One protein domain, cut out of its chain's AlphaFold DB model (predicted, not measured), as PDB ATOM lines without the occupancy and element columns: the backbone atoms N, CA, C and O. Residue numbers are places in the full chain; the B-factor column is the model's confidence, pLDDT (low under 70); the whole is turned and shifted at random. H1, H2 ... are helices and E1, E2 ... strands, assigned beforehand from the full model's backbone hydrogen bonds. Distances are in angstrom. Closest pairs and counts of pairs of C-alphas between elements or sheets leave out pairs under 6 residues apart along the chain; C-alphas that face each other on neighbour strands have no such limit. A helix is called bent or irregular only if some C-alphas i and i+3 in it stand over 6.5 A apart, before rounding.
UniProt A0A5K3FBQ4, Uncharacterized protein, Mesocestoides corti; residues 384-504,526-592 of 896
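Overview. This is residues 384 to 504 and 526 to 592 of the 896 residues of an uncharacterized protein of Mesocestoides corti (UniProt A0A5K3FBQ4). A strongly twisted sheet of six strands is folded back on itself, with E5 and E4 facing E2, E1 and E6 and the sharply bent E3 as the hinge. H5 packs on E1, E2 and E6 on the side away from E5 and E4, and residues 390 to 395, after the short H1, stick out far from this core. The printed part has 188 residues, 92 of them, under half, in named elements: H1 H2 H3 H4 E1 H5 E2 H6 E3 E4 E5 E6 along the chain, class mixed, helices and strands. The mixed sheet runs E5 E4 E3 E2 E1 E6. The whole is compact, with a radius of gyration of the C-alphas of 17.0 A and spans of 55 by 41 by 37 A.

Along the chain. H1, residues 384 to 388, begins at C-alpha 384 (145.462, 158.063, 90.529). H2 is residues 414 to 427, 19.9 A long; H3 is 432 to 438, and H4 is 442 to 445. E1, residues 468 to 471, H5, 475 to 486 and 16.3 A long, and E2, 494 to 499, form a strand-helix-strand unit, two parallel neighbour strands with a helix between, its crossover right-handed. H6, residues 530 to 542, is 17.9 A long. E3, residues 546 to 556 and 20.3 A long, bends by 95 degrees at residue 550. E3, E4, residues 570 to 575, and E5, 578 to 583, form a meander, each strand the antiparallel neighbour of the one before. E6, residues 586 to 589, ends at C-alpha 589 (151.550, 135.906, 82.076).

Arrangement. E1 is parallel to E6, N 471 to O 588 being 2.8 A, and to E2, N 495 to O 468 being 2.8 A. E3 is parallel to E2, with N 548 to O 496 at 2.8 A. The hairpin E3 and E4 has N 554 and O 572 at 2.8 A, and the hairpin E4 and E5 has N 580 and O 573 at 2.8 A. H5 is over E1 at a height over the sheet of 9.9 A, and C-alphas 470 and 477 are their closest, 6.7 A. H6 only grazes the sheet with residues 537 to 541. H1 and H3 are not on the sheet. Every O i to N i+4 pair is within hydrogen-bond range in H1, H2, H5 and H6; H3 has 1 of 3 such pairs within range, beside 2 of 4 O i to N i+3 pairs, and H4, with 4 residues, is too short for any O i to N i+4 pair, its 1 O i to N i+3 pair being within range.

Size, cuts and confidence. The C-alphas farthest apart, of Pro 392 and Ser 433, are 56.0 A apart. Residues 505 to 525 are not printed, a gap of 14.4 A between C-alphas 504 and 526. The links H1 to H2, H4 to E1 and E3 to E4 are long. The pLDDT is under 70 at 40 residues, among them 384 to 403.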
ATOM      1  N   VAL A 384     144.598 158.894  89.666       55.72
ATOM      2  CA  VAL A 384     145.462 158.063  90.529       55.72
ATOM      3  C   VAL A 384     146.832 157.843  89.876       55.72
ATOM      4  O   VAL A 384     147.866 157.899  90.546       55.72
ATOM      5  N   ILE A 385     146.865 157.670  88.549       54.50
ATOM      6  CA  ILE A 385     148.111 157.616  87.770       54.50
ATOM      7  C   ILE A 385     148.844 158.968  87.836       54.50
ATOM      8  O   ILE A 385     150.059 158.998  88.028       54.50
ATOM      9  N   ALA A 386     148.130 160.088  87.695       50.69
ATOM     10  CA  ALA A 386     148.696 161.436  87.713       50.69
ATOM     11  C   ALA A 386     149.163 161.893  89.110       50.69
ATOM     12  O   ALA A 386     150.227 162.498  89.225       50.69
ATOM     13  N   GLU A 387     148.423 161.583  90.175       53.97
ATOM     14  CA  GLU A 387     148.781 161.890  91.566       53.97
ATOM     15  C   GLU A 387     150.005 161.100  92.022       53.97
ATOM     16  O   GLU A 387     150.883 161.653  92.680       53.97
ATOM     17  N   ARG A 388     150.136 159.836  91.602       49.44
ATOM     18  CA  ARG A 388     151.342 159.043  91.873       49.44
ATOM     19  C   ARG A 388     152.533 159.446  90.991       49.44
ATOM     20  O   ARG A 388     153.661 159.346  91.455       49.44
ATOM     21  N   ARG A 389     152.307 160.001  89.788       45.34
ATOM     22  CA  ARG A 389     153.341 160.654  88.946       45.34
ATOM     23  C   ARG A 389     153.884 161.973  89.517       45.34
ATOM     24  O   ARG A 389     154.881 162.463  89.002       45.34
ATOM     25  N   ARG A 390     153.242 162.568  90.535       44.34
ATOM     26  CA  ARG A 390     153.756 163.766  91.237       44.34
ATOM     27  C   ARG A 390     154.900 163.449  92.208       44.34
ATOM     28  O   ARG A 390     155.570 164.373  92.662       44.34
ATOM     29  N   LYS A 391     155.144 162.170  92.511       42.44
ATOM     30  CA  LYS A 391     156.405 161.708  93.110       42.44
ATOM     31  C   LYS A 391     157.525 161.786  92.057       42.44
ATOM     32  O   LYS A 391     157.210 161.744  90.868       42.44
ATOM     33  N   PRO A 392     158.804 161.967  92.444       36.44
ATOM     34  CA  PRO A 392     159.880 162.255  91.497       36.44
ATOM     35  C   PRO A 392     159.918 161.252  90.326       36.44
ATOM     36  O   PRO A 392     159.595 160.078  90.518       36.44
ATOM     37  N   PRO A 393     160.340 161.682  89.120       40.25
ATOM     38  CA  PRO A 393     160.217 160.930  87.862       40.25
ATOM     39  C   PRO A 393     160.867 159.528  87.838       40.25
ATOM     40  O   PRO A 393     160.623 158.767  86.906       40.25
ATOM     41  N   CYS A 394     161.628 159.135  88.866       39.50
ATOM     42  CA  CYS A 394     162.124 157.767  89.066       39.50
ATOM     43  C   CYS A 394     161.051 156.753  89.543       39.50
ATOM     44  O   CYS A 394     161.306 155.546  89.531       39.50
ATOM     45  N   GLU A 395     159.851 157.197  89.937       38.53
ATOM     46  CA  GLU A 395     158.720 156.339  90.344       38.53
ATOM     47  C   GLU A 395     157.622 156.218  89.269       38.53
ATOM     48  O   GLU A 395     156.445 156.028  89.579       38.53
ATOM     49  N   VAL A 396     157.962 156.289  87.976       39.31
ATOM     50  CA  VAL A 396     157.003 155.844  86.953       39.31
ATOM     51  C   VAL A 396     156.692 154.368  87.218       39.31
ATOM     52  O   VAL A 396     157.578 153.515  87.217       39.31
ATOM     53  N   ILE A 397     155.416 154.111  87.507       43.56
ATOM     54  CA  ILE A 397     154.807 152.830  87.868       43.56
ATOM     55  C   ILE A 397     155.023 151.816  86.733       43.56
ATOM     56  O   ILE A 397     154.171 151.615  85.873       43.56
ATOM     57  N   GLY A 398     156.191 151.190  86.707       48.91
ATOM     58  CA  GLY A 398     156.351 149.845  86.179       48.91
ATOM     59  C   GLY A 398     156.276 148.910  87.371       48.91
ATOM     60  O   GLY A 398     157.108 149.028  88.273       48.91
ATOM     61  N   ILE A 399     155.279 148.025  87.420       53.59
ATOM     62  CA  ILE A 399     155.290 146.920  88.384       53.59
ATOM     63  C   ILE A 399     156.613 146.190  88.152       53.59
ATOM     64  O   ILE A 399     156.886 145.734  87.039       53.59
ATOM     65  N   SER A 400     157.478 146.211  89.165       61.28
ATOM     66  CA  SER A 400     158.770 145.542  89.097       61.28
ATOM     67  C   SER A 400     158.523 144.058  88.846       61.28
ATOM     68  O   SER A 400     157.586 143.485  89.398       61.28
ATOM     69  N   THR A 401     159.374 143.407  88.057       60.50
ATOM     70  CA  THR A 401     159.366 141.939  87.943       60.50
ATOM     71  C   THR A 401     159.580 141.261  89.304       60.50
ATOM     72  O   THR A 401     159.161 140.118  89.475       60.50
ATOM     73  N   LYS A 402     160.174 141.981  90.272       64.56
ATOM     74  CA  LYS A 402     160.404 141.540  91.657       64.56
ATOM     75  C   LYS A 402     159.184 141.712  92.571       64.56
ATOM     76  O   LYS A 402     158.954 140.867  93.426       64.56
ATOM     77  N   ASP A 403     158.380 142.754  92.353       68.06
ATOM     78  CA  ASP A 403     157.218 143.086  93.191       68.06
ATOM     79  C   ASP A 403     155.940 142.534  92.541       68.06
ATOM     80  O   ASP A 403     155.075 143.275  92.067       68.06
ATOM     81  N   ARG A 404     155.873 141.202  92.438       78.50
ATOM     82  CA  ARG A 404     154.765 140.463  91.818       78.50
ATOM     83  C   ARG A 404     153.988 139.658  92.857       78.50
ATOM     84  O   ARG A 404     154.551 139.247  93.868       78.50
ATOM     85  N   ALA A 405     152.716 139.387  92.567       86.12
ATOM     86  CA  ALA A 405     151.910 138.484  93.381       86.12
ATOM     87  C   ALA A 405     152.585 137.109  93.511       86.12
ATOM     88  O   ALA A 405     153.197 136.623  92.556       86.12
ATOM     89  N   SER A 406     152.425 136.456  94.660       89.00
ATOM     90  CA  SER A 406     153.061 135.167  94.974       89.00
ATOM     91  C   SER A 406     152.698 134.038  94.000       89.00
ATOM     92  O   SER A 406     153.482 133.113  93.797       89.00
ATOM     93  N   ASN A 407     151.529 134.132  93.365       92.56
ATOM     94  CA  ASN A 407     151.007 133.179  92.391       92.56
ATOM     95  C   ASN A 407     150.984 133.720  90.944       92.56
ATOM     96  O   ASN A 407     150.290 133.160  90.089       92.56
ATOM     97  N   LEU A 408     151.734 134.796  90.664       93.31
ATOM     98  CA  LEU A 408     151.980 135.329  89.321       93.31
ATOM     99  C   LEU A 408     153.337 134.848  88.788       93.31
ATOM    100  O   LEU A 408     154.390 135.202  89.316       93.31
ATOM    101  N   PHE A 409     153.323 134.118  87.677       95.31
ATOM    102  CA  PHE A 409     154.514 133.546  87.054       95.31
ATOM    103  C   PHE A 409     154.839 134.240  85.729       95.31
ATOM    104  O   PHE A 409     154.019 134.292  84.808       95.31
ATOM    105  N   LEU A 410     156.065 134.762  85.640       93.00
ATOM    106  CA  LEU A 410     156.658 135.371  84.448       93.00
ATOM    107  C   LEU A 410     157.852 134.496  84.056       93.00
ATOM    108  O   LEU A 410     158.914 134.616  84.663       93.00
ATOM    109  N   LEU A 411     157.652 133.564  83.122       94.25
ATOM    110  CA  LEU A 411     158.663 132.570  82.733       94.25
ATOM    111  C   LEU A 411     159.711 133.222  81.815       94.25
ATOM    112  O   LEU A 411     159.646 133.117  80.587       94.25
ATOM    113  N   ASN A 412     160.612 133.999  82.413       91.94
ATOM    114  CA  ASN A 412     161.585 134.834  81.703       91.94
ATOM    115  C   ASN A 412     162.911 134.121  81.437       91.94
ATOM    116  O   ASN A 412     163.588 134.450  80.463       91.94
ATOM    117  N   ASP A 413     163.251 133.156  82.282       90.00
ATOM    118  CA  ASP A 413     164.477 132.369  82.242       90.00
ATOM    119  C   ASP A 413     164.246 130.973  82.851       90.00
ATOM    120  O   ASP A 413     163.148 130.634  83.308       90.00
ATOM    121  N   GLU A 414     165.289 130.144  82.848       89.38
ATOM    122  CA  GLU A 414     165.261 128.794  83.419       89.38
ATOM    123  C   GLU A 414     164.965 128.804  84.930       89.38
ATOM    124  O   GLU A 414     164.206 127.961  85.409       89.38
ATOM    125  N   TYR A 415     165.483 129.786  85.674       88.88
ATOM    126  CA  TYR A 415     165.330 129.864  87.130       88.88
ATOM    127  C   TYR A 415     163.881 130.162  87.540       88.88
ATOM    128  O   TYR A 415     163.270 129.404  88.294       88.88
ATOM    129  N   THR A 416     163.285 131.212  86.972       91.69
ATOM    130  CA  THR A 416     161.872 131.577  87.166       91.69
ATOM    131  C   THR A 416     160.919 130.484  86.679       91.69
ATOM    132  O   THR A 416     159.835 130.303  87.240       91.69
ATOM    133  N   THR A 417     161.326 129.708  85.671       94.06
ATOM    134  CA  THR A 417     160.584 128.525  85.216       94.06
ATOM    135  C   THR A 417     160.653 127.388  86.230       94.06
ATOM    136  O   THR A 417     159.631 126.770  86.528       94.06
ATOM    137  N   LEU A 418     161.822 127.138  86.820       92.94
ATOM    138  CA  LEU A 418     161.994 126.129  87.862       92.94
ATOM    139  C   LEU A 418     161.197 126.473  89.131       92.94
ATOM    140  O   LEU A 418     160.587 125.584  89.727       92.94
ATOM    141  N   GLU A 419     161.144 127.750  89.524       92.38
ATOM    142  CA  GLU A 419     160.270 128.226  90.605       92.38
ATOM    143  C   GLU A 419     158.796 127.905  90.329       92.38
ATOM    144  O   GLU A 419     158.099 127.376  91.200       92.38
ATOM    145  N   ALA A 420     158.330 128.168  89.105       95.31
ATOM    146  CA  ALA A 420     156.963 127.869  88.701       95.31
ATOM    147  C   ALA A 420     156.672 126.359  88.720       95.31
ATOM    148  O   ALA A 420     155.634 125.941  89.231       95.31
ATOM    149  N   ILE A 421     157.603 125.528  88.239       95.50
ATOM    150  CA  ILE A 421     157.498 124.059  88.281       95.50
ATOM    151  C   ILE A 421     157.371 123.563  89.726       95.50
ATOM    152  O   ILE A 421     156.458 122.794  90.025       95.50
ATOM    153  N   ARG A 422     158.213 124.055  90.644       94.81
ATOM    154  CA  ARG A 422     158.137 123.705  92.076       94.81
ATOM    155  C   ARG A 422     156.793 124.098  92.689       94.81
ATOM    156  O   ARG A 422     156.235 123.351  93.492       94.81
ATOM    157  N   PHE A 423     156.247 125.255  92.307       94.12
ATOM    158  CA  PHE A 423     154.915 125.674  92.745       94.12
ATOM    159  C   PHE A 423     153.815 124.746  92.211       94.12
ATOM    160  O   PHE A 423     152.922 124.367  92.969       94.12
ATOM    161  N   ILE A 424     153.881 124.363  90.931       94.38
ATOM    162  CA  ILE A 424     152.926 123.435  90.309       94.38
ATOM    163  C   ILE A 424     152.953 122.089  91.043       94.38
ATOM    164  O   ILE A 424     151.898 121.609  91.455       94.38
ATOM    165  N   GLU A 425     154.142 121.520  91.261       92.81
ATOM    166  CA  GLU A 425     154.332 120.233  91.948       92.81
ATOM    167  C   GLU A 425     153.743 120.228  93.356       92.81
ATOM    168  O   GLU A 425     153.104 119.258  93.756       92.81
ATOM    169  N   LYS A 426     153.934 121.325  94.092       91.88
ATOM    170  CA  LYS A 426     153.487 121.439  95.477       91.88
ATOM    171  C   LYS A 426     151.989 121.721  95.606       91.88
ATOM    172  O   LYS A 426     151.366 121.214  96.534       91.88
ATOM    173  N   ASN A 427     151.429 122.565  94.736       90.75
ATOM    174  CA  ASN A 427     150.120 123.184  94.980       90.75
ATOM    175  C   ASN A 427     149.042 122.831  93.948       90.75
ATOM    176  O   ASN A 427     147.859 122.987  94.246       90.75
ATOM    177  N   LEU A 428     149.417 122.422  92.731       89.06
ATOM    178  CA  LEU A 428     148.473 122.299  91.615       89.06
ATOM    179  C   LEU A 428     148.226 120.857  91.164       89.06
ATOM    180  O   LEU A 428     147.213 120.625  90.506       89.06
ATOM    181  N   ILE A 429     149.092 119.899  91.498       85.50
ATOM    182  CA  ILE A 429     148.902 118.485  91.141       85.50
ATOM    183  C   ILE A 429     147.907 117.824  92.105       85.50
ATOM    184  O   ILE A 429     147.928 118.068  93.309       85.50
ATOM    185  N   THR A 430     147.018 116.993  91.560       74.19
ATOM    186  CA  THR A 430     145.972 116.277  92.302       74.19
ATOM    187  C   THR A 430     146.229 114.765  92.283       74.19
ATOM    188  O   THR A 430     146.740 114.241  91.292       74.19
ATOM    189  N   ASP A 431     145.822 114.043  93.331       73.50
ATOM    190  CA  ASP A 431     145.837 112.575  93.342       73.50
ATOM    191  C   ASP A 431     144.935 111.967  92.256       73.50
ATOM    192  O   ASP A 431     143.886 112.508  91.889       73.50
ATOM    193  N   LYS A 432     145.309 110.778  91.761       67.94
ATOM    194  CA  LYS A 432     144.616 110.113  90.641       67.94
ATOM    195  C   LYS A 432     143.125 109.843  90.891       67.94
ATOM    196  O   LYS A 432     142.348 109.832  89.938       67.94
ATOM    197  N   SER A 433     142.718 109.615  92.140       64.56
ATOM    198  CA  SER A 433     141.313 109.401  92.527       64.56
ATOM    199  C   SER A 433     140.455 110.661  92.374       64.56
ATOM    200  O   SER A 433     139.283 110.568  92.009       64.56
ATOM    201  N   ASP A 434     141.050 111.831  92.589       67.56
ATOM    202  CA  ASP A 434     140.381 113.131  92.557       67.56
ATOM    203  C   ASP A 434     140.333 113.742  91.142       67.56
ATOM    204  O   ASP A 434     139.474 114.584  90.870       67.56
ATOM    205  N   LEU A 435     141.159 113.262  90.201       69.25
ATOM    206  CA  LEU A 435     141.118 113.665  88.783       69.25
ATOM    207  C   LEU A 435     139.724 113.462  88.172       69.25
ATOM    208  O   LEU A 435     139.132 114.402  87.646       69.25
ATOM    209  N   LYS A 436     139.143 112.264  88.333       69.56
ATOM    210  CA  LYS A 436     137.795 111.949  87.820       69.56
ATOM    211  C   LYS A 436     136.702 112.788  88.486       69.56
ATOM    212  O   LYS A 436     135.654 113.013  87.883       69.56
ATOM    213  N   ARG A 437     136.912 113.231  89.733       74.88
ATOM    214  CA  ARG A 437     135.990 114.135  90.440       74.88
ATOM    215  C   ARG A 437     136.044 115.534  89.828       74.88
ATOM    216  O   ARG A 437     134.997 116.118  89.564       74.88
ATOM    217  N   LEU A 438     137.245 116.049  89.571       71.06
ATOM    218  CA  LEU A 438     137.458 117.363  88.957       71.06
ATOM    219  C   LEU A 438     136.957 117.414  87.508       71.06
ATOM    220  O   LEU A 438     136.268 118.363  87.140       71.06
ATOM    221  N   GLU A 439     137.191 116.356  86.732       70.06
ATOM    222  CA  GLU A 439     136.646 116.164  85.380       70.06
ATOM    223  C   GLU A 439     135.119 115.993  85.340       70.06
ATOM    224  O   GLU A 439     134.538 115.931  84.266       70.06
ATOM    225  N   ARG A 440     134.433 115.887  86.481       69.25
ATOM    226  CA  ARG A 440     132.960 115.861  86.554       69.25
ATOM    227  C   ARG A 440     132.393 117.102  87.240       69.25
ATOM    228  O   ARG A 440     131.177 117.241  87.367       69.25
ATOM    229  N   LYS A 441     133.256 118.007  87.714       69.38
ATOM    230  CA  LYS A 441     132.851 119.193  88.466       69.38
ATOM    231  C   LYS A 441     132.269 120.226  87.501       69.38
ATOM    232  O   LYS A 441     132.996 120.984  86.861       69.38
ATOM    233  N   ALA A 442     130.938 120.289  87.446       60.88
ATOM    234  CA  ALA A 442     130.199 121.173  86.544       60.88
ATOM    235  C   ALA A 442     130.651 122.645  86.618       60.88
ATOM    236  O   ALA A 442     130.654 123.329  85.597       60.88
ATOM    237  N   SER A 443     131.104 123.133  87.783       62.75
ATOM    238  CA  SER A 443     131.582 124.515  87.954       62.75
ATOM    239  C   SER A 443     132.828 124.863  87.129       62.75
ATOM    240  O   SER A 443     133.026 126.029  86.814       62.75
ATOM    241  N   LEU A 444     133.668 123.879  86.787       65.88
ATOM    242  CA  LEU A 444     134.859 124.068  85.944       65.88
ATOM    243  C   LEU A 444     134.547 123.861  84.452       65.88
ATOM    244  O   LEU A 444     135.210 124.421  83.581       65.88
ATOM    245  N   GLN A 445     133.495 123.100  84.145       59.41
ATOM    246  CA  GLN A 445     133.124 122.724  82.777       59.41
ATOM    247  C   GLN A 445     132.075 123.632  82.128       59.41
ATOM    248  O   GLN A 445     131.994 123.696  80.908       59.41
ATOM    249  N   THR A 446     131.292 124.373  82.913       60.69
ATOM    250  CA  THR A 446     130.186 125.211  82.410       60.69
ATOM    251  C   THR A 446     130.531 126.704  82.396       60.69
ATOM    252  O   THR A 446     131.631 127.115  82.786       60.69
ATOM    253  N   ALA A 447     129.584 127.546  81.965       61.72
ATOM    254  CA  ALA A 447     129.659 129.006  82.079       61.72
ATOM    255  C   ALA A 447     129.864 129.501  83.528       61.72
ATOM    256  O   ALA A 447     130.322 130.617  83.706       61.72
ATOM    257  N   ALA A 448     129.630 128.665  84.549       61.00
ATOM    258  CA  ALA A 448     129.812 129.006  85.963       61.00
ATOM    259  C   ALA A 448     131.258 129.366  86.374       61.00
ATOM    260  O   ALA A 448     131.456 129.909  87.459       61.00
ATOM    261  N   LEU A 449     132.251 129.062  85.529       75.69
ATOM    262  CA  LEU A 449     133.640 129.520  85.674       75.69
ATOM    263  C   LEU A 449     133.795 131.027  85.398       75.69
ATOM    264  O   LEU A 449     134.686 131.666  85.953       75.69
ATOM    265  N   LEU A 450     132.951 131.561  84.511       81.88
ATOM    266  CA  LEU A 450     132.865 132.976  84.169       81.88
ATOM    267  C   LEU A 450     131.822 133.595  85.098       81.88
ATOM    268  O   LEU A 450     130.621 133.517  84.852       81.88
ATOM    269  N   GLU A 451     132.288 134.132  86.215       83.25
ATOM    270  CA  GLU A 451     131.422 134.701  87.240       83.25
ATOM    271  C   GLU A 451     131.026 136.134  86.859       83.25
ATOM    272  O   GLU A 451     131.798 136.857  86.224       83.25
ATOM    273  N   ASP A 452     129.819 136.545  87.245       79.31
ATOM    274  CA  ASP A 452     129.421 137.950  87.166       79.31
ATOM    275  C   ASP A 452     130.296 138.750  88.151       79.31
ATOM    276  O   ASP A 452     130.325 138.404  89.339       79.31
ATOM    277  N   PRO A 453     131.045 139.776  87.702       79.94
ATOM    278  CA  PRO A 453     131.881 140.583  88.587       79.94
ATOM    279  C   PRO A 453     131.093 141.299  89.694       79.94
ATOM    280  O   PRO A 453     131.694 141.644  90.708       79.94
ATOM    281  N   TYR A 454     129.778 141.488  89.532       79.38
ATOM    282  CA  TYR A 454     128.906 142.139  90.513       79.38
ATOM    283  C   TYR A 454     128.233 141.161  91.494       79.38
ATOM    284  O   TYR A 454     127.520 141.598  92.396       79.38
ATOM    285  N   ALA A 455     128.441 139.848  91.342       78.56
ATOM    286  CA  ALA A 455     127.922 138.847  92.272       78.56
ATOM    287  C   ALA A 455     128.755 138.756  93.568       78.56
ATOM    288  O   ALA A 455     129.929 139.132  93.601       78.56
ATOM    289  N   GLU A 456     128.157 138.215  94.638       73.75
ATOM    290  CA  GLU A 456     128.838 138.026  95.926       73.75
ATOM    291  C   GLU A 456     130.094 137.147  95.810       73.75
ATOM    292  O   GLU A 456     130.125 136.141  95.089       73.75
ATOM    293  N   GLU A 457     131.140 137.516  96.560       67.31
ATOM    294  CA  GLU A 457     132.397 136.774  96.560       67.31
ATOM    295  C   GLU A 457     132.216 135.368  97.124       67.31
ATOM    296  O   GLU A 457     131.893 135.159  98.293       67.31
ATOM    297  N   LYS A 458     132.530 134.376  96.295       70.50
ATOM    298  CA  LYS A 458     132.680 133.001  96.756       70.50
ATOM    299  C   LYS A 458     134.004 132.836  97.508       70.50
ATOM    300  O   LYS A 458     134.989 133.496  97.162       70.50
ATOM    301  N   PRO A 459     134.074 131.899  98.471       71.06
ATOM    302  CA  PRO A 459     135.297 131.627  99.209       71.06
ATOM    303  C   PRO A 459     136.449 131.237  98.280       71.06
ATOM    304  O   PRO A 459     136.260 130.794  97.138       71.06
ATOM    305  N   HIS A 460     137.657 131.411  98.808       71.38
ATOM    306  CA  HIS A 460     138.892 131.145  98.092       71.38
ATOM    307  C   HIS A 460     138.924 129.707  97.564       71.38
ATOM    308  O   HIS A 460     138.575 128.760  98.272       71.38
ATOM    309  N   SER A 461     139.289 129.541  96.292       72.44
ATOM    310  CA  SER A 461     139.361 128.213  95.688       72.44
ATOM    311  C   SER A 461     140.499 127.419  96.324       72.44
ATOM    312  O   SER A 461     141.602 127.935  96.469       72.44
ATOM    313  N   ASN A 462     140.249 126.150  96.653       75.38
ATOM    314  CA  ASN A 462     141.320 125.228  97.026       75.38
ATOM    315  C   ASN A 462     142.381 125.217  95.897       75.38
ATOM    316  O   ASN A 462     141.988 125.007  94.742       75.38
ATOM    317  N   PRO A 463     143.683 125.420  96.190       77.56
ATOM    318  CA  PRO A 463     144.764 125.411  95.198       77.56
ATOM    319  C   PRO A 463     144.739 124.213  94.241       77.56
ATOM    320  O   PRO A 463     145.017 124.354  93.050       77.56
ATOM    321  N   VAL A 464     144.315 123.045  94.726       77.94
ATOM    322  CA  VAL A 464     144.286 121.798  93.950       77.94
ATOM    323  C   VAL A 464     143.041 121.691  93.052       77.94
ATOM    324  O   VAL A 464     143.021 120.928  92.091       77.94
ATOM    325  N   GLU A 465     141.998 122.484  93.309       80.31
ATOM    326  CA  GLU A 465     140.735 122.436  92.557       80.31
ATOM    327  C   GLU A 465     140.439 123.712  91.758       80.31
ATOM    328  O   GLU A 465     139.520 123.733  90.939       80.31
ATOM    329  N   GLY A 466     141.168 124.797  92.026       85.12
ATOM    330  CA  GLY A 466     140.896 126.108  91.455       85.12
ATOM    331  C   GLY A 466     141.397 126.277  90.016       85.12
ATOM    332  O   GLY A 466     142.296 125.540  89.589       85.12
ATOM    333  N   PRO A 467     140.849 127.249  89.264       91.19
ATOM    334  CA  PRO A 467     141.269 127.525  87.891       91.19
ATOM    335  C   PRO A 467     142.670 128.141  87.807       91.19
ATOM    336  O   PRO A 467     143.134 128.818  88.724       91.19
ATOM    337  N   ILE A 468     143.335 127.941  86.677       95.38
ATOM    338  CA  ILE A 468     144.669 128.449  86.360       95.38
ATOM    339  C   ILE A 468     144.544 129.283  85.092       95.38
ATOM    340  O   ILE A 468     144.022 128.803  84.086       95.38
ATOM    341  N   ILE A 469     145.020 130.522  85.130       96.12
ATOM    342  CA  ILE A 469     144.972 131.414  83.970       96.12
ATOM    343  C   ILE A 469     146.327 131.398  83.271       96.12
ATOM    344  O   ILE A 469     147.356 131.628  83.904       96.12
ATOM    345  N   VAL A 470     146.316 131.179  81.958       96.88
ATOM    346  CA  VAL A 470     147.462 131.411  81.074       96.88
ATOM    347  C   VAL A 470     147.098 132.575  80.158       96.88
ATOM    348  O   VAL A 470     146.251 132.443  79.281       96.88
ATOM    349  N   PHE A 471     147.695 133.742  80.389       94.62
ATOM    350  CA  PHE A 471     147.339 134.988  79.714       94.62
ATOM    351  C   PHE A 471     148.412 135.398  78.705       94.62
ATOM    352  O   PHE A 471     149.463 135.916  79.082       94.62
ATOM    353  N   GLY A 472     148.149 135.196  77.417       92.06
ATOM    354  CA  GLY A 472     149.046 135.565  76.323       92.06
ATOM    355  C   GLY A 472     148.724 134.829  75.026       92.06
ATOM    356  O   GLY A 472     148.008 133.836  75.028       92.06
ATOM    357  N   ASP A 473     149.262 135.316  73.911       89.75
ATOM    358  CA  ASP A 473     149.128 134.685  72.590       89.75
ATOM    359  C   ASP A 473     150.501 134.638  71.909       89.75
ATOM    360  O   ASP A 473     150.818 135.382  70.981       89.75
ATOM    361  N   CYS A 474     151.377 133.809  72.476       91.38
ATOM    362  CA  CYS A 474     152.718 133.561  71.966       91.38
ATOM    363  C   CYS A 474     153.089 132.082  72.149       91.38
ATOM    364  O   CYS A 474     152.488 131.405  72.977       91.38
ATOM    365  N   VAL A 475     154.097 131.578  71.426       93.88
ATOM    366  CA  VAL A 475     154.488 130.153  71.480       93.88
ATOM    367  C   VAL A 475     154.796 129.703  72.913       93.88
ATOM    368  O   VAL A 475     154.324 128.649  73.320       93.88
ATOM    369  N   ASN A 476     155.455 130.545  73.716       94.81
ATOM    370  CA  ASN A 476     155.743 130.251  75.124       94.81
ATOM    371  C   ASN A 476     154.472 130.036  75.968       94.81
ATOM    372  O   ASN A 476     154.485 129.227  76.888       94.81
ATOM    373  N   ALA A 477     153.366 130.717  75.650       95.62
ATOM    374  CA  ALA A 477     152.097 130.520  76.349       95.62
ATOM    375  C   ALA A 477     151.483 129.147  76.020       95.62
ATOM    376  O   ALA A 477     151.024 128.446  76.920       95.62
ATOM    377  N   TYR A 478     151.549 128.715  74.756       96.75
ATOM    378  CA  TYR A 478     151.123 127.367  74.357       96.75
ATOM    379  C   TYR A 478     152.026 126.280  74.959       96.75
ATOM    380  O   TYR A 478     151.518 125.273  75.448       96.75
ATOM    381  N   SER A 479     153.344 126.499  74.997       96.62
ATOM    382  CA  SER A 479     154.283 125.619  75.705       96.62
ATOM    383  C   SER A 479     153.965 125.541  77.198       96.62
ATOM    384  O   SER A 479     153.898 124.451  77.748       96.62
ATOM    385  N   CYS A 480     153.632 126.658  77.850       97.38
ATOM    386  CA  CYS A 480     153.183 126.651  79.242       97.38
ATOM    387  C   CYS A 480     151.928 125.789  79.457       97.38
ATOM    388  O   CYS A 480     151.871 125.030  80.421       97.38
ATOM    389  N   VAL A 481     150.933 125.866  78.563       97.75
ATOM    390  CA  VAL A 481     149.753 124.982  78.622       97.75
ATOM    391  C   VAL A 481     150.170 123.518  78.480       97.75
ATOM    392  O   VAL A 481     149.721 122.679  79.260       97.75
ATOM    393  N   TYR A 482     151.043 123.207  77.521       97.06
ATOM    394  CA  TYR A 482     151.554 121.850  77.342       97.06
ATOM    395  C   TYR A 482     152.299 121.345  78.584       97.06
ATOM    396  O   TYR A 482     152.034 120.233  79.035       97.06
ATOM    397  N   GLY A 483     153.162 122.169  79.179       96.56
ATOM    398  CA  GLY A 483     153.872 121.863  80.417       96.56
ATOM    399  C   GLY A 483     152.923 121.559  81.578       96.56
ATOM    400  O   GLY A 483     153.096 120.545  82.252       96.56
ATOM    401  N   LEU A 484     151.875 122.371  81.775       96.75
ATOM    402  CA  LEU A 484     150.852 122.128  82.802       96.75
ATOM    403  C   LEU A 484     150.144 120.781  82.588       96.75
ATOM    404  O   LEU A 484     150.059 119.978  83.520       96.75
ATOM    405  N   LEU A 485     149.681 120.507  81.364       95.62
ATOM    406  CA  LEU A 485     149.020 119.243  81.020       95.62
ATOM    407  C   LEU A 485     149.960 118.042  81.219       95.62
ATOM    408  O   LEU A 485     149.559 117.031  81.792       95.62
ATOM    409  N   ASN A 486     151.222 118.159  80.797       94.75
ATOM    410  CA  ASN A 486     152.217 117.095  80.922       94.75
ATOM    411  C   ASN A 486     152.591 116.807  82.387       94.75
ATOM    412  O   ASN A 486     152.849 115.660  82.744       94.75
ATOM    413  N   MET A 487     152.546 117.823  83.254       93.00
ATOM    414  CA  MET A 487     152.712 117.669  84.703       93.00
ATOM    415  C   MET A 487     151.482 117.074  85.410       93.00
ATOM    416  O   MET A 487     151.527 116.856  86.619       93.00
ATOM    417  N   GLY A 488     150.399 116.784  84.682       90.94
ATOM    418  CA  GLY A 488     149.194 116.152  85.220       90.94
ATOM    419  C   GLY A 488     148.140 117.130  85.739       90.94
ATOM    420  O   GLY A 488     147.213 116.704  86.427       90.94
ATOM    421  N   VAL A 489     148.247 118.425  85.424       92.12
ATOM    422  CA  VAL A 489     147.186 119.395  85.729       92.12
ATOM    423  C   VAL A 489     145.981 119.118  84.817       92.12
ATOM    424  O   VAL A 489     146.137 119.149  83.595       92.12
ATOM    425  N   PRO A 490     144.767 118.890  85.361       91.19
ATOM    426  CA  PRO A 490     143.568 118.687  84.547       91.19
ATOM    427  C   PRO A 490     143.289 119.883  83.637       91.19
ATOM    428  O   PRO A 490     143.156 121.009  84.123       91.19
ATOM    429  N   GLY A 491     143.121 119.653  82.331       91.25
ATOM    430  CA  GLY A 491     142.914 120.746  81.379       91.25
ATOM    431  C   GLY A 491     141.644 121.558  81.642       91.25
ATOM    432  O   GLY A 491     141.663 122.765  81.434       91.25
ATOM    433  N   VAL A 492     140.606 120.961  82.246       90.62
ATOM    434  CA  VAL A 492     139.379 121.661  82.701       90.62
ATOM    435  C   VAL A 492     139.632 122.804  83.691       90.62
ATOM    436  O   VAL A 492     138.765 123.651  83.889       90.62
ATOM    437  N   ARG A 493     140.806 122.835  84.336       91.44
ATOM    438  CA  ARG A 493     141.218 123.925  85.230       91.44
ATOM    439  C   ARG A 493     141.930 125.050  84.489       91.44
ATOM    440  O   ARG A 493     142.057 126.132  85.047       91.44
ATOM    441  N   ILE A 494     142.416 124.815  83.278       94.81
ATOM    442  CA  ILE A 494     143.253 125.758  82.543       94.81
ATOM    443  C   ILE A 494     142.365 126.652  81.675       94.81
ATOM    444  O   ILE A 494     141.582 126.178  80.848       94.81
ATOM    445  N   VAL A 495     142.522 127.963  81.844       94.75
ATOM    446  CA  VAL A 495     141.891 128.991  81.015       94.75
ATOM    447  C   VAL A 495     142.981 129.735  80.254       94.75
ATOM    448  O   VAL A 495     143.711 130.548  80.819       94.75
ATOM    449  N   MET A 496     143.090 129.445  78.962       94.88
ATOM    450  CA  MET A 496     143.954 130.163  78.034       94.88
ATOM    451  C   MET A 496     143.246 131.439  77.580       94.88
ATOM    452  O   MET A 496     142.153 131.389  77.018       94.88
ATOM    453  N   MET A 497     143.862 132.590  77.817       92.69
ATOM    454  CA  MET A 497     143.287 133.899  77.534       92.69
ATOM    455  C   MET A 497     144.180 134.659  76.560       92.69
ATOM    456  O   MET A 497     145.295 135.056  76.900       92.69
ATOM    457  N   HIS A 498     143.680 134.897  75.351       90.56
ATOM    458  CA  HIS A 498     144.400 135.675  74.349       90.56
ATOM    459  C   HIS A 498     144.115 137.167  74.552       90.56
ATOM    460  O   HIS A 498     142.948 137.571  74.464       90.56
ATOM    461  N   PRO A 499     145.142 137.998  74.803       86.50
ATOM    462  CA  PRO A 499     144.950 139.427  74.975       86.50
ATOM    463  C   PRO A 499     144.432 140.081  73.690       86.50
ATOM    464  O   PRO A 499     144.750 139.639  72.585       86.50
ATOM    465  N   CYS A 500     143.675 141.173  73.811       76.56
ATOM    466  CA  CYS A 500     143.452 142.060  72.669       76.56
ATOM    467  C   CYS A 500     144.792 142.632  72.207       76.56
ATOM    468  O   CYS A 500     145.402 143.446  72.903       76.56
ATOM    469  N   ARG A 501     145.227 142.254  71.005       64.69
ATOM    470  CA  ARG A 501     146.274 142.999  70.318       64.69
ATOM    471  C   ARG A 501     145.672 144.335  69.906       64.69
ATOM    472  O   ARG A 501     144.619 144.365  69.268       64.69
ATOM    473  N   LYS A 502     146.313 145.440  70.289       51.81
ATOM    474  CA  LYS A 502     146.102 146.675  69.532       51.81
ATOM    475  C   LYS A 502     146.560 146.339  68.112       51.81
ATOM    476  O   LYS A 502     147.653 145.782  68.010       51.81
ATOM    477  N   PRO A 503     145.756 146.575  67.062       43.94
ATOM    478  CA  PRO A 503     146.311 146.529  65.724       43.94
ATOM    479  C   PRO A 503     147.476 147.513  65.754       43.94
ATOM    480  O   PRO A 503     147.281 148.699  66.036       43.94
ATOM    481  N   ASP A 504     148.701 147.022  65.588       41.41
ATOM    482  CA  ASP A 504     149.768 147.938  65.236       41.41
ATOM    483  C   ASP A 504     149.278 148.610  63.949       41.41
ATOM    484  O   ASP A 504     148.800 147.921  63.048       41.41
ATOM    485  N   VAL A 526     149.573 133.766  66.514       84.38
ATOM    486  CA  VAL A 526     151.034 133.634  66.730       84.38
ATOM    487  C   VAL A 526     151.706 132.725  65.687       84.38
ATOM    488  O   VAL A 526     152.856 132.952  65.278       84.38
ATOM    489  N   PHE A 527     150.988 131.697  65.237       88.19
ATOM    490  CA  PHE A 527     151.514 130.705  64.307       88.19
ATOM    491  C   PHE A 527     151.617 131.263  62.887       88.19
ATOM    492  O   PHE A 527     152.482 130.822  62.125       88.19
ATOM    493  N   ASP A 528     150.842 132.306  62.562       80.81
ATOM    494  CA  ASP A 528     150.643 132.820  61.201       80.81
ATOM    495  C   ASP A 528     150.304 131.670  60.213       80.81
ATOM    496  O   ASP A 528     150.777 131.678  59.074       80.81
ATOM    497  N   ASP A 529     149.609 130.632  60.699       86.62
ATOM    498  CA  ASP A 529     149.214 129.403  59.995       86.62
ATOM    499  C   ASP A 529     147.963 128.826  60.686       86.62
ATOM    500  O   ASP A 529     147.997 128.500  61.876       86.62
ATOM    501  N   TYR A 530     146.848 128.754  59.952       86.38
ATOM    502  CA  TYR A 530     145.559 128.303  60.484       86.38
ATOM    503  C   TYR A 530     145.546 126.804  60.785       86.38
ATOM    504  O   TYR A 530     145.020 126.401  61.816       86.38
ATOM    505  N   THR A 531     146.165 125.983  59.934       91.44
ATOM    506  CA  THR A 531     146.230 124.527  60.111       91.44
ATOM    507  C   THR A 531     146.916 124.176  61.428       91.44
ATOM    508  O   THR A 531     146.440 123.319  62.173       91.44
ATOM    509  N   VAL A 532     148.000 124.888  61.751       93.75
ATOM    510  CA  VAL A 532     148.704 124.742  63.031       93.75
ATOM    511  C   VAL A 532     147.838 125.203  64.203       93.75
ATOM    512  O   VAL A 532     147.703 124.466  65.177       93.75
ATOM    513  N   GLU A 533     147.247 126.401  64.125       92.50
ATOM    514  CA  GLU A 533     146.401 126.926  65.207       92.50
ATOM    515  C   GLU A 533     145.225 125.989  65.504       92.50
ATOM    516  O   GLU A 533     145.004 125.637  66.662       92.50
ATOM    517  N   SER A 534     144.505 125.552  64.468       92.75
ATOM    518  CA  SER A 534     143.354 124.663  64.595       92.75
ATOM    519  C   SER A 534     143.728 123.325  65.218       92.75
ATOM    520  O   SER A 534     143.056 122.908  66.155       92.75
ATOM    521  N   ALA A 535     144.810 122.684  64.764       95.38
ATOM    522  CA  ALA A 535     145.242 121.400  65.318       95.38
ATOM    523  C   ALA A 535     145.621 121.510  66.804       95.38
ATOM    524  O   ALA A 535     145.229 120.674  67.616       95.38
ATOM    525  N   VAL A 536     146.338 122.572  67.185       95.81
ATOM    526  CA  VAL A 536     146.722 122.800  68.586       95.81
ATOM    527  C   VAL A 536     145.501 123.132  69.448       95.81
ATOM    528  O   VAL A 536     145.377 122.617  70.559       95.81
ATOM    529  N   HIS A 537     144.583 123.972  68.960       95.06
ATOM    530  CA  HIS A 537     143.363 124.333  69.696       95.06
ATOM    531  C   HIS A 537     142.432 123.135  69.868       95.06
ATOM    532  O   HIS A 537     141.848 122.990  70.939       95.06
ATOM    533  N   GLU A 538     142.332 122.257  68.870       95.19
ATOM    534  CA  GLU A 538     141.560 121.017  68.957       95.19
ATOM    535  C   GLU A 538     142.100 120.109  70.074       95.19
ATOM    536  O   GLU A 538     141.332 119.646  70.917       95.19
ATOM    537  N   GLU A 539     143.420 119.910  70.158       95.94
ATOM    538  CA  GLU A 539     144.031 119.110  71.229       95.94
ATOM    539  C   GLU A 539     143.889 119.765  72.612       95.94
ATOM    540  O   GLU A 539     143.638 119.080  73.606       95.94
ATOM    541  N   MET A 540     143.971 121.096  72.695       95.56
ATOM    542  CA  MET A 540     143.686 121.832  73.933       95.56
ATOM    543  C   MET A 540     142.234 121.635  74.386       95.56
ATOM    544  O   MET A 540     141.989 121.350  75.558       95.56
ATOM    545  N   GLN A 541     141.273 121.740  73.467       94.38
ATOM    546  CA  GLN A 541     139.852 121.535  73.755       94.38
ATOM    547  C   GLN A 541     139.549 120.084  74.147       94.38
ATOM    548  O   GLN A 541     138.819 119.866  75.113       94.38
ATOM    549  N   LYS A 542     140.157 119.096  73.474       93.62
ATOM    550  CA  LYS A 542     140.074 117.672  73.854       93.62
ATOM    551  C   LYS A 542     140.604 117.420  75.263       93.62
ATOM    552  O   LYS A 542     140.019 116.634  75.999       93.62
ATOM    553  N   ALA A 543     141.668 118.118  75.661       92.75
ATOM    554  CA  ALA A 543     142.192 118.078  77.025       92.75
ATOM    555  C   ALA A 543     141.313 118.836  78.048       92.75
ATOM    556  O   ALA A 543     141.591 118.797  79.246       92.75
ATOM    557  N   GLY A 544     140.256 119.524  77.604       91.75
ATOM    558  CA  GLY A 544     139.338 120.296  78.443       91.75
ATOM    559  C   GLY A 544     139.770 121.742  78.702       91.75
ATOM    560  O   GLY A 544     139.131 122.419  79.504       91.75
ATOM    561  N   VAL A 545     140.830 122.230  78.049       94.19
ATOM    562  CA  VAL A 545     141.320 123.608  78.211       94.19
ATOM    563  C   VAL A 545     140.342 124.594  77.583       94.19
ATOM    564  O   VAL A 545     139.953 124.459  76.421       94.19
ATOM    565  N   ARG A 546     139.971 125.634  78.335       92.38
ATOM    566  CA  ARG A 546     139.081 126.691  77.844       92.38
ATOM    567  C   ARG A 546     139.886 127.813  77.201       92.38
ATOM    568  O   ARG A 546     140.797 128.339  77.827       92.38
ATOM    569  N   ILE A 547     139.519 128.211  75.985       91.69
ATOM    570  CA  ILE A 547     140.188 129.288  75.241       91.69
ATOM    571  C   ILE A 547     139.249 130.493  75.157       91.69
ATOM    572  O   ILE A 547     138.155 130.382  74.612       91.69
ATOM    573  N   LEU A 548     139.684 131.641  75.674       89.44
ATOM    574  CA  LEU A 548     138.980 132.920  75.586       89.44
ATOM    575  C   LEU A 548     139.792 133.886  74.726       89.44
ATOM    576  O   LEU A 548     140.999 134.047  74.912       89.44
ATOM    577  N   ARG A 549     139.132 134.544  73.773       87.12
ATOM    578  CA  ARG A 549     139.778 135.444  72.810       87.12
ATOM    579  C   ARG A 549     139.453 136.901  73.124       87.12
ATOM    580  O   ARG A 549     138.435 137.192  73.745       87.12
ATOM    581  N   LYS A 550     140.307 137.818  72.653       82.94
ATOM    582  CA  LYS A 550     140.110 139.274  72.787       82.94
ATOM    583  C   LYS A 550     139.864 139.695  74.243       82.94
ATOM    584  O   LYS A 550     138.930 140.434  74.545       82.94
ATOM    585  N   CYS A 551     140.696 139.178  75.140       87.00
ATOM    586  CA  CYS A 551     140.600 139.440  76.566       87.00
ATOM    587  C   CYS A 551     141.357 140.719  76.938       87.00
ATOM    588  O   CYS A 551     142.490 140.931  76.502       87.00
ATOM    589  N   VAL A 552     140.772 141.550  77.793       86.75
ATOM    590  CA  VAL A 552     141.439 142.727  78.369       86.75
ATOM    591  C   VAL A 552     141.312 142.673  79.880       86.75
ATOM    592  O   VAL A 552     140.201 142.593  80.389       86.75
ATOM    593  N   LEU A 553     142.434 142.730  80.599       88.69
ATOM    594  CA  LEU A 553     142.431 142.806  82.060       88.69
ATOM    595  C   LEU A 553     141.908 144.176  82.515       88.69
ATOM    596  O   LEU A 553     142.438 145.218  82.115       88.69
ATOM    597  N   VAL A 554     140.879 144.172  83.360       85.88
ATOM    598  CA  VAL A 554     140.217 145.379  83.874       85.88
ATOM    599  C   VAL A 554     140.785 145.775  85.226       85.88
ATOM    600  O   VAL A 554     141.247 146.906  85.355       85.88
ATOM    601  N   HIS A 555     140.772 144.848  86.190       85.88
ATOM    602  CA  HIS A 555     141.350 144.995  87.528       85.88
ATOM    603  C   HIS A 555     141.625 143.637  88.186       85.88
ATOM    604  O   HIS A 555     141.100 142.596  87.772       85.88
ATOM    605  N   TRP A 556     142.474 143.665  89.212       87.75
ATOM    606  CA  TRP A 556     142.787 142.515  90.054       87.75
ATOM    607  C   TRP A 556     141.836 142.451  91.244       87.75
ATOM    608  O   TRP A 556     141.500 143.478  91.832       87.75
ATOM    609  N   ASN A 557     141.443 141.240  91.638       87.50
ATOM    610  CA  ASN A 557     140.548 141.002  92.771       87.50
ATOM    611  C   ASN A 557     139.308 141.925  92.685       87.50
ATOM    612  O   ASN A 557     138.825 142.183  91.583       87.50
ATOM    613  N   ASN A 558     138.806 142.435  93.810       78.44
ATOM    614  CA  ASN A 558     137.727 143.431  93.845       78.44
ATOM    615  C   ASN A 558     138.239 144.876  93.958       78.44
ATOM    616  O   ASN A 558     137.477 145.763  94.333       78.44
ATOM    617  N   ASP A 559     139.521 145.120  93.680       77.88
ATOM    618  CA  ASP A 559     140.103 146.456  93.793       77.88
ATOM    619  C   ASP A 559     140.336 147.058  92.396       77.88
ATOM    620  O   ASP A 559     141.322 146.718  91.735       77.88
ATOM    621  N   PRO A 560     139.459 147.969  91.930       72.81
ATOM    622  CA  PRO A 560     139.595 148.603  90.620       72.81
ATOM    623  C   PRO A 560     140.841 149.494  90.497       72.81
ATOM    624  O   PRO A 560     141.259 149.804  89.383       72.81
ATOM    625  N   ASN A 561     141.456 149.883  91.618       72.06
ATOM    626  CA  ASN A 561     142.616 150.771  91.657       72.06
ATOM    627  C   ASN A 561     143.935 150.035  91.965       72.06
ATOM    628  O   ASN A 561     145.003 150.659  91.934       72.06
ATOM    629  N   ALA A 562     143.893 148.726  92.241       71.50
ATOM    630  CA  ALA A 562     145.086 147.932  92.507       71.50
ATOM    631  C   ALA A 562     145.920 147.718  91.235       71.50
ATOM    632  O   ALA A 562     145.516 147.045  90.287       71.50
ATOM    633  N   LEU A 563     147.140 148.253  91.247       68.25
ATOM    634  CA  LEU A 563     148.165 147.986  90.234       68.25
ATOM    635  C   LEU A 563     148.795 146.603  90.420       68.25
ATOM    636  O   LEU A 563     149.032 145.887  89.452       68.25
ATOM    637  N   SER A 564     149.039 146.231  91.671       73.31
ATOM    638  CA  SER A 564     149.595 144.951  92.092       73.31
ATOM    639  C   SER A 564     148.845 144.461  93.324       73.31
ATOM    640  O   SER A 564     148.255 145.253  94.059       73.31
ATOM    641  N   VAL A 565     148.877 143.154  93.542       83.00
ATOM    642  CA  VAL A 565     148.291 142.482  94.703       83.00
ATOM    643  C   VAL A 565     149.302 141.471  95.235       83.00
ATOM    644  O   VAL A 565     150.100 140.957  94.454       83.00
ATOM    645  N   ASP A 566     149.262 141.172  96.532       84.62
ATOM    646  CA  ASP A 566     150.153 140.161  97.129       84.62
ATOM    647  C   ASP A 566     149.809 138.747  96.638       84.62
ATOM    648  O   ASP A 566     150.684 137.909  96.419       84.62
ATOM    649  N   GLU A 567     148.519 138.492  96.414       89.25
ATOM    650  CA  GLU A 567     147.985 137.242  95.882       89.25
ATOM    651  C   GLU A 567     146.811 137.536  94.940       89.25
ATOM    652  O   GLU A 567     145.892 138.306  95.258       89.25
ATOM    653  N   ILE A 568     146.834 136.922  93.756       90.44
ATOM    654  CA  ILE A 568     145.758 137.035  92.773       90.44
ATOM    655  C   ILE A 568     144.701 135.989  93.114       90.44
ATOM    656  O   ILE A 568     144.930 134.794  92.951       90.44
ATOM    657  N   LYS A 569     143.532 136.450  93.563       89.81
ATOM    658  CA  LYS A 569     142.363 135.619  93.880       89.81
ATOM    659  C   LYS A 569     141.420 135.491  92.692       89.81
ATOM    660  O   LYS A 569     140.812 134.446  92.456       89.81
ATOM    661  N   SER A 570     141.277 136.583  91.952       89.81
ATOM    662  CA  SER A 570     140.533 136.647  90.700       89.81
ATOM    663  C   SER A 570     141.039 137.781  89.823       89.81
ATOM    664  O   SER A 570     141.563 138.774  90.323       89.81
ATOM    665  N   GLY A 571     140.834 137.665  88.516       90.12
ATOM    666  CA  GLY A 571     140.929 138.791  87.589       90.12
ATOM    667  C   GLY A 571     139.564 139.088  86.981       90.12
ATOM    668  O   GLY A 571     138.817 138.158  86.666       90.12
ATOM    669  N   VAL A 572     139.241 140.371  86.818       90.19
ATOM    670  CA  VAL A 572     138.093 140.804  86.013       90.19
ATOM    671  C   VAL A 572     138.592 141.175  84.626       90.19
ATOM    672  O   VAL A 572     139.537 141.953  84.477       90.19
ATOM    673  N   PHE A 573     137.963 140.601  83.606       90.06
ATOM    674  CA  PHE A 573     138.346 140.759  82.211       90.06
ATOM    675  C   PHE A 573     137.160 141.207  81.377       90.06
ATOM    676  O   PHE A 573     136.042 140.774  81.613       90.06
ATOM    677  N   ILE A 574     137.417 141.996  80.339       87.44
ATOM    678  CA  ILE A 574     136.482 142.117  79.222       87.44
ATOM    679  C   ILE A 574     136.797 140.971  78.267       87.44
ATOM    680  O   ILE A 574     137.894 140.932  77.711       87.44
ATOM    681  N   ALA A 575     135.854 140.053  78.085       82.06
ATOM    682  CA  ALA A 575     135.916 138.965  77.117       82.06
ATOM    683  C   ALA A 575     134.644 138.998  76.265       82.06
ATOM    684  O   ALA A 575     133.541 139.104  76.797       82.06
ATOM    685  N   GLU A 576     134.791 138.971  74.938       73.88
ATOM    686  CA  GLU A 576     133.655 139.008  73.993       73.88
ATOM    687  C   GLU A 576     132.664 140.169  74.245       73.88
ATOM    688  O   GLU A 576     131.459 140.052  74.039       73.88
ATOM    689  N   GLY A 577     133.179 141.316  74.704       74.44
ATOM    690  CA  GLY A 577     132.381 142.514  74.982       74.44
ATOM    691  C   GLY A 577     131.635 142.507  76.322       74.44
ATOM    692  O   GLY A 577     130.869 143.432  76.577       74.44
ATOM    693  N   ARG A 578     131.856 141.508  77.186       83.88
ATOM    694  CA  ARG A 578     131.264 141.421  78.530       83.88
ATOM    695  C   ARG A 578     132.343 141.380  79.601       83.88
ATOM    696  O   ARG A 578     133.412 140.813  79.383       83.88
ATOM    697  N   GLU A 579     132.057 141.963  80.759       87.06
ATOM    698  CA  GLU A 579     132.918 141.810  81.930       87.06
ATOM    699  C   GLU A 579     132.661 140.458  82.588       87.06
ATOM    700  O   GLU A 579     131.525 140.105  82.893       87.06
ATOM    701  N   VAL A 580     133.731 139.696  82.782       88.31
ATOM    702  CA  VAL A 580     133.711 138.379  83.410       88.31
ATOM    703  C   VAL A 580     134.771 138.330  84.497       88.31
ATOM    704  O   VAL A 580     135.920 138.732  84.295       88.31
ATOM    705  N   ARG A 581     134.394 137.813  85.662       89.38
ATOM    706  CA  ARG A 581     135.311 137.514  86.754       89.38
ATOM    707  C   ARG A 581     135.763 136.065  86.641       89.38
ATOM    708  O   ARG A 581     134.945 135.153  86.570       89.38
ATOM    709  N   ILE A 582     137.073 135.843  86.674       89.19
ATOM    710  CA  ILE A 582     137.662 134.501  86.711       89.19
ATOM    711  C   ILE A 582     138.485 134.389  87.986       89.19
ATOM    712  O   ILE A 582     139.493 135.080  88.148       89.19
ATOM    713  N   ARG A 583     138.048 133.525  88.906       89.69
ATOM    714  CA  ARG A 583     138.852 133.137  90.072       89.69
ATOM    715  C   ARG A 583     140.013 132.266  89.621       89.69
ATOM    716  O   ARG A 583     139.832 131.407  88.763       89.69
ATOM    717  N   CYS A 584     141.190 132.468  90.197       91.25
ATOM    718  CA  CYS A 584     142.345 131.647  89.877       91.25
ATOM    719  C   CYS A 584     143.239 131.413  91.089       91.25
ATOM    720  O   CYS A 584     143.246 132.189  92.037       91.25
ATOM    721  N   VAL A 585     143.969 130.303  91.039       93.56
ATOM    722  CA  VAL A 585     144.964 129.917  92.052       93.56
ATOM    723  C   VAL A 585     146.390 130.143  91.556       93.56
ATOM    724  O   VAL A 585     147.312 130.250  92.356       93.56
ATOM    725  N   ALA A 586     146.570 130.247  90.238       95.25
ATOM    726  CA  ALA A 586     147.827 130.592  89.592       95.25
ATOM    727  C   ALA A 586     147.565 131.397  88.315       95.25
ATOM    728  O   ALA A 586     146.584 131.157  87.600       95.25
ATOM    729  N   PHE A 587     148.466 132.333  88.026       95.56
ATOM    730  CA  PHE A 587     148.410 133.197  86.857       95.56
ATOM    731  C   PHE A 587     149.753 133.177  86.125       95.56
ATOM    732  O   PHE A 587     150.754 133.671  86.636       95.56
ATOM    733  N   PHE A 588     149.783 132.650  84.907       96.69
ATOM    734  CA  PHE A 588     150.957 132.668  84.038       96.69
ATOM    735  C   PHE A 588     150.784 133.775  83.005       96.69
ATOM    736  O   PHE A 588     149.842 133.734  82.213       96.69
ATOM    737  N   SER A 589     151.666 134.777  83.004       94.31
ATOM    738  CA  SER A 589     151.550 135.906  82.076       94.31
ATOM    739  C   SER A 589     152.615 135.891  80.992       94.31
ATOM    740  O   SER A 589     153.814 135.872  81.260       94.31
ATOM    741  N   PHE A 590     152.140 136.005  79.756       93.31
ATOM    742  CA  PHE A 590     152.915 136.164  78.534       93.31
ATOM    743  C   PHE A 590     152.403 137.360  77.710       93.31
ATOM    744  O   PHE A 590     152.454 137.337  76.479       93.31
ATOM    745  N   ALA A 591     151.859 138.381  78.382       84.31
ATOM    746  CA  ALA A 591     151.143 139.491  77.754       84.31
ATOM    747  C   ALA A 591     152.029 140.341  76.833       84.31
ATOM    748  O   ALA A 591     151.688 140.575  75.677       84.31
ATOM    749  N   GLU A 592     153.160 140.818  77.353       82.75
ATOM    750  CA  GLU A 592     154.053 141.716  76.628       82.75
ATOM    751  C   GLU A 592     155.475 141.605  77.185       82.75
ATOM    752  O   GLU A 592     155.667 141.538  78.403       82.75
TER     753      GLU A 592